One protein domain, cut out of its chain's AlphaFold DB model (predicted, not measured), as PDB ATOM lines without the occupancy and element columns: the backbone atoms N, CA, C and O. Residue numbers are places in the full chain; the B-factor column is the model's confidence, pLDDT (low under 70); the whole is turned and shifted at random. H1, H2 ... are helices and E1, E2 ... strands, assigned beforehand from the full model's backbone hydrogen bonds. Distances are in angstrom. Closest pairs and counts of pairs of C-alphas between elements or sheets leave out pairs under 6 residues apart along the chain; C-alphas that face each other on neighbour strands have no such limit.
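AT A GLANCE: This is residues 2 to 48 of the 187 residues of the protein "Protein-tyrosine-phosphatase" of Rhizoclosmatium globosum (UniProt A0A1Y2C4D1). With little regular structure, a small three-strand sheet, E1 to E3, lies far from one short helix, H1, at the end of an arm, residues 2 to 17, that stands free. The 47 printed residues run H1, E1, E2, E3, class mixed, with 17 in named elements. The strands form an antiparallel meander, E1, E2, E3, each beside the one before. The whole is extended, radius of gyration of the C-alphas 15.4 A, spanning 41 by 21 by 15 A.

HOW THE PARTS SIT: E1, residues 21 to 23, and E2, residues 29 to 31, form a hairpin at 159 degrees; N 22 and O 30 are 2.9 A apart. E2 and E3, residues 34 to 36, form another at 135 degrees; N 36 and O 29 are 2.8 A apart. H1, residues 5 to 12, is not on the sheet; its every O i to N i+4 pair is within hydrogen-bond range.

IN THESE COORDINATES: H1 measures 10.6 A from C-alpha 5 at (268.533, 299.541, 304.381); E1 6.4 A, E2 6.6 A, E3 6.4 A to C-alpha 36 at (270.443, 272.536, 314.224).

THE WHOLE: The C-alphas of Asp 6 and Asp 48, the farthest apart, are 44.0 A apart. The printed part has no cut and no long link. Residues 2 to 3 and 37 to 41 are under pLDDT 70.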
ATOM      1  N   SER A   2     272.057 307.418 309.815       51.06
ATOM      2  CA  SER A   2     271.190 306.243 309.643       51.06
ATOM      3  C   SER A   2     271.614 305.474 308.398       51.06
ATOM      4  O   SER A   2     271.648 306.040 307.305       51.06
ATOM      5  N   ILE A   3     271.975 304.203 308.560       57.97
ATOM      6  CA  ILE A   3     272.343 303.334 307.442       57.97
ATOM      7  C   ILE A   3     271.071 303.038 306.635       57.97
ATOM      8  O   ILE A   3     270.067 302.597 307.188       57.97
ATOM      9  N   ASN A   4     271.106 303.323 305.332       73.25
ATOM     10  CA  ASN A   4     269.978 303.113 304.430       73.25
ATOM     11  C   ASN A   4     269.860 301.615 304.085       73.25
ATOM     12  O   ASN A   4     270.751 301.050 303.446       73.25
ATOM     13  N   ALA A   5     268.774 300.977 304.532       71.25
ATOM     14  CA  ALA A   5     268.533 299.541 304.381       71.25
ATOM     15  C   ALA A   5     268.576 299.073 302.914       71.25
ATOM     16  O   ALA A   5     269.063 297.977 302.633       71.25
ATOM     17  N   ASP A   6     268.177 299.928 301.969       73.88
ATOM     18  CA  ASP A   6     268.164 299.602 300.539       73.88
ATOM     19  C   ASP A   6     269.580 299.406 299.975       73.88
ATOM     20  O   ASP A   6     269.827 298.525 299.144       73.88
ATOM     21  N   VAL A   7     270.548 300.181 300.479       78.38
ATOM     22  CA  VAL A   7     271.959 300.058 300.089       78.38
ATOM     23  C   VAL A   7     272.529 298.735 300.600       78.38
ATOM     24  O   VAL A   7     273.170 298.022 299.829       78.38
ATOM     25  N   LEU A   8     272.246 298.362 301.851       71.94
ATOM     26  CA  LEU A   8     272.668 297.078 302.429       71.94
ATOM     27  C   LEU A   8     272.087 295.883 301.660       71.94
ATOM     28  O   LEU A   8     272.834 294.973 301.304       71.94
ATOM     29  N   CYS A   9     270.795 295.917 301.327       72.88
ATOM     30  CA  CYS A   9     270.141 294.876 300.528       72.88
ATOM     31  C   CYS A   9     270.783 294.721 299.138       72.88
ATOM     32  O   CYS A   9     271.019 293.602 298.679       72.88
ATOM     33  N   SER A  10     271.132 295.831 298.475       76.75
ATOM     34  CA  SER A  10     271.797 295.789 297.162       76.75
ATOM     35  C   SER A  10     273.208 295.181 297.215       76.75
ATOM     36  O   SER A  10     273.632 294.513 296.271       76.75
ATOM     37  N   GLN A  11     273.932 295.385 298.321       77.50
ATOM     38  CA  GLN A  11     275.271 294.831 298.540       77.50
ATOM     39  C   GLN A  11     275.202 293.343 298.906       77.50
ATOM     40  O   GLN A  11     275.987 292.560 298.374       77.50
ATOM     41  N   LEU A  12     274.225 292.937 299.728       74.25
ATOM     42  CA  LEU A  12     273.959 291.536 300.084       74.25
ATOM     43  C   LEU A  12     273.769 290.652 298.845       74.25
ATOM     44  O   LEU A  12     274.381 289.593 298.747       74.25
ATOM     45  N   ASN A  13     273.015 291.131 297.852       77.50
ATOM     46  CA  ASN A  13     272.752 290.396 296.607       77.50
ATOM     47  C   ASN A  13     273.988 290.204 295.707       77.50
ATOM     48  O   ASN A  13     273.935 289.435 294.748       77.50
ATOM     49  N   ARG A  14     275.095 290.909 295.977       84.56
ATOM     50  CA  ARG A  14     276.358 290.802 295.224       84.56
ATOM     51  C   ARG A  14     277.382 289.895 295.905       84.56
ATOM     52  O   ARG A  14     278.418 289.605 295.303       84.56
ATOM     53  N   LEU A  15     277.131 289.474 297.145       80.12
ATOM     54  CA  LEU A  15     278.022 288.582 297.877       80.12
ATOM     55  C   LEU A  15     277.846 287.145 297.380       80.12
ATOM     56  O   LEU A  15     276.756 286.718 297.003       80.12
ATOM     57  N   LYS A  16     278.941 286.380 297.382       85.06
ATOM     58  CA  LYS A  16     278.853 284.938 297.135       85.06
ATOM     59  C   LYS A  16     278.045 284.297 298.269       85.06
ATOM     60  O   LYS A  16     278.250 284.690 299.419       85.06
ATOM     61  N   PRO A  17     277.187 283.304 297.977       79.56
ATOM     62  CA  PRO A  17     276.524 282.539 299.022       79.56
ATOM     63  C   PRO A  17     277.570 281.969 299.983       79.56
ATOM     64  O   PRO A  17     278.509 281.298 299.551       79.56
ATOM     65  N   ALA A  18     277.414 282.257 301.271       79.44
ATOM     66  CA  ALA A  18     278.244 281.724 302.338       79.44
ATOM     67  C   ALA A  18     277.332 281.043 303.356       79.44
ATOM     68  O   ALA A  18     276.287 281.577 303.723       79.44
ATOM     69  N   THR A  19     277.714 279.845 303.785       82.69
ATOM     70  CA  THR A  19     277.044 279.168 304.893       82.69
ATOM     71  C   THR A  19     277.610 279.722 306.190       82.69
ATOM     72  O   THR A  19     278.788 279.511 306.480       82.69
ATOM     73  N   THR A  20     276.784 280.416 306.970       81.50
ATOM     74  CA  THR A  20     277.170 280.882 308.304       81.50
ATOM     75  C   THR A  20     276.743 279.840 309.321       81.50
ATOM     76  O   THR A  20     275.560 279.511 309.410       81.50
ATOM     77  N   VAL A  21     277.710 279.327 310.078       83.44
ATOM     78  CA  VAL A  21     277.454 278.482 311.244       83.44
ATOM     79  C   VAL A  21     277.770 279.305 312.479       83.44
ATOM     80  O   VAL A  21     278.931 279.617 312.738       83.44
ATOM     81  N   GLU A  22     276.743 279.663 313.232       83.75
ATOM     82  CA  GLU A  22     276.892 280.280 314.543       83.75
ATOM     83  C   GLU A  22     276.863 279.172 315.590       83.75
ATOM     84  O   GLU A  22     276.020 278.281 315.521       83.75
ATOM     85  N   THR A  23     277.799 279.184 316.532       82.44
ATOM     86  CA  THR A  23     277.795 278.237 317.649       82.44
ATOM     87  C   THR A  23     277.621 279.030 318.933       82.44
ATOM     88  O   THR A  23     278.433 279.903 319.229       82.44
ATOM     89  N   SER A  24     276.549 278.758 319.670       81.38
ATOM     90  CA  SER A  24     276.284 279.397 320.955       81.38
ATOM     91  C   SER A  24     277.327 278.981 321.995       81.38
ATOM     92  O   SER A  24     278.035 277.985 321.828       81.38
ATOM     93  N   ILE A  25     277.367 279.679 323.133       78.88
ATOM     94  CA  ILE A  25     278.225 279.288 324.262       78.88
ATOM     95  C   ILE A  25     277.959 277.846 324.719       78.88
ATOM     96  O   ILE A  25     278.895 277.158 325.107       78.88
ATOM     97  N   THR A  26     276.721 277.355 324.593       80.62
ATOM     98  CA  THR A  26     276.306 275.988 324.947       80.62
ATOM     99  C   THR A  26     276.569 274.961 323.840       80.62
ATOM    100  O   THR A  26     276.113 273.825 323.948       80.62
ATOM    101  N   GLY A  27     277.269 275.358 322.770       81.06
ATOM    102  CA  GLY A  27     277.604 274.518 321.618       81.06
ATOM    103  C   GLY A  27     276.444 274.238 320.670       81.06
ATOM    104  O   GLY A  27     276.589 273.420 319.758       81.06
ATOM    105  N   GLU A  28     275.302 274.899 320.857       85.06
ATOM    106  CA  GLU A  28     274.185 274.806 319.923       85.06
ATOM    107  C   GLU A  28     274.562 275.498 318.623       85.06
ATOM    108  O   GLU A  28     275.054 276.625 318.627       85.06
ATOM    109  N   LYS A  29     274.330 274.827 317.497       85.75
ATOM    110  CA  LYS A  29     274.682 275.360 316.184       85.75
ATOM    111  C   LYS A  29     273.444 275.921 315.506       85.75
ATOM    112  O   LYS A  29     272.422 275.241 315.442       85.75
ATOM    113  N   SER A  30     273.544 277.121 314.953       86.19
ATOM    114  CA  SER A  30     272.573 277.677 314.017       86.19
ATOM    115  C   SER A  30     273.218 277.770 312.632       86.19
ATOM    116  O   SER A  30     274.361 278.205 312.499       86.19
ATOM    117  N   ILE A  31     272.523 277.307 311.592       85.81
ATOM    118  CA  ILE A  31     272.954 277.476 310.199       85.81
ATOM    119  C   ILE A  31     272.045 278.516 309.570       85.81
ATOM    120  O   ILE A  31     270.843 278.286 309.436       85.81
ATOM    121  N   ASN A  32     272.610 279.662 309.190       83.31
ATOM    122  CA  ASN A  32     271.858 280.799 308.650       83.31
ATOM    123  C   ASN A  32     270.651 281.191 309.538       83.31
ATOM    124  O   ASN A  32     269.570 281.481 309.029       83.31
ATOM    125  N   GLY A  33     270.822 281.148 310.867       75.38
ATOM    126  CA  GLY A  33     269.777 281.471 311.847       75.38
ATOM    127  C   GLY A  33     268.792 280.336 312.156       75.38
ATOM    128  O   GLY A  33     267.888 280.519 312.967       75.38
ATOM    129  N   VAL A  34     268.950 279.156 311.547       82.31
ATOM    130  CA  VAL A  34     268.121 277.976 311.836       82.31
ATOM    131  C   VAL A  34     268.846 277.064 312.818       82.31
ATOM    132  O   VAL A  34     269.924 276.558 312.506       82.31
ATOM    133  N   HIS A  35     268.253 276.827 313.990       78.44
ATOM    134  CA  HIS A  35     268.800 275.907 314.989       78.44
ATOM    135  C   HIS A  35     268.927 274.484 314.433       78.44
ATOM    136  O   HIS A  35     267.955 273.883 313.968       78.44
ATOM    137  N   VAL A  36     270.129 273.926 314.539       79.25
ATOM    138  CA  VAL A  36     270.443 272.536 314.224       79.25
ATOM    139  C   VAL A  36     270.615 271.788 315.536       79.25
ATOM    140  O   VAL A  36     271.463 272.129 316.359       79.25
ATOM    141  N   HIS A  37     269.792 270.760 315.738       66.25
ATOM    142  CA  HIS A  37     269.832 269.948 316.949       66.25
ATOM    143  C   HIS A  37     271.160 269.177 317.008       66.25
ATOM    144  O   HIS A  37     271.384 268.246 316.235       66.25
ATOM    145  N   SER A  38     272.051 269.584 317.912       63.34
ATOM    146  CA  SER A  38     273.284 268.857 318.215       63.34
ATOM    147  C   SER A  38     272.991 267.840 319.315       63.34
ATOM    148  O   SER A  38     272.554 268.208 320.403       63.34
ATOM    149  N   SER A  39     273.199 266.550 319.043       62.84
ATOM    150  CA  SER A  39     272.981 265.467 320.014       62.84
ATOM    151  C   SER A  39     274.096 265.351 321.061       62.84
ATOM    152  O   SER A  39     273.949 264.620 322.041       62.84
ATOM    153  N   THR A  40     275.205 266.072 320.882       63.66
ATOM    154  CA  THR A  40     276.359 266.076 321.785       63.66
ATOM    155  C   THR A  40     276.439 267.397 322.543       63.66
ATOM    156  O   THR A  40     276.527 268.454 321.917       63.66
ATOM    157  N   LYS A  41     276.462 267.339 323.883       66.94
ATOM    158  CA  LYS A  41     276.836 268.489 324.717       66.94
ATOM    159  C   LYS A  41     278.305 268.823 324.458       66.94
ATOM    160  O   LYS A  41     279.182 268.025 324.770       66.94
ATOM    161  N   SER A  42     278.552 269.993 323.897       71.81
ATOM    162  CA  SER A  42     279.872 270.607 323.739       71.81
ATOM    163  C   SER A  42     279.719 272.097 324.012       71.81
ATOM    164  O   SER A  42     278.612 272.598 323.892       71.81
ATOM    165  N   PHE A  43     280.779 272.824 324.342       75.75
ATOM    166  CA  PHE A  43     280.719 274.286 324.351       75.75
ATOM    167  C   PHE A  43     280.989 274.845 322.948       75.75
ATOM    168  O   PHE A  43     281.534 274.154 322.084       75.75
ATOM    169  N   GLY A  44     280.599 276.098 322.704       78.12
ATOM    170  CA  GLY A  44     280.974 276.824 321.479       78.12
ATOM    171  C   GLY A  44     282.433 277.280 321.449       78.12
ATOM    172  O   GLY A  44     282.875 277.872 320.470       78.12
ATOM    173  N   PHE A  45     283.170 277.003 322.519       75.50
ATOM    174  CA  PHE A  45     284.568 277.343 322.722       75.50
ATOM    175  C   PHE A  45     285.334 276.110 323.215       75.50
ATOM    176  O   PHE A  45     284.742 275.128 323.668       75.50
ATOM    177  N   VAL A  46     286.659 276.163 323.108       77.56
ATOM    178  CA  VAL A  46     287.546 275.158 323.698       77.56
ATOM    179  C   VAL A  46     287.782 275.554 325.149       77.56
ATOM    180  O   VAL A  46     288.260 276.653 325.413       77.56
ATOM    181  N   GLU A  47     287.409 274.682 326.077       71.56
ATOM    182  CA  GLU A  47     287.724 274.854 327.492       71.56
ATOM    183  C   GLU A  47     289.179 274.437 327.723       71.56
ATOM    184  O   GLU A  47     289.571 273.323 327.365       71.56
ATOM    185  N   ASP A  48     289.986 275.338 328.282       71.44
ATOM    186  CA  ASP A  48     291.330 274.998 328.736       71.44
ATOM    187  C   ASP A  48     291.247 274.454 330.162       71.44
ATOM    188  O   ASP A  48     290.888 275.164 331.099       71.44
TER     189      ASP A  48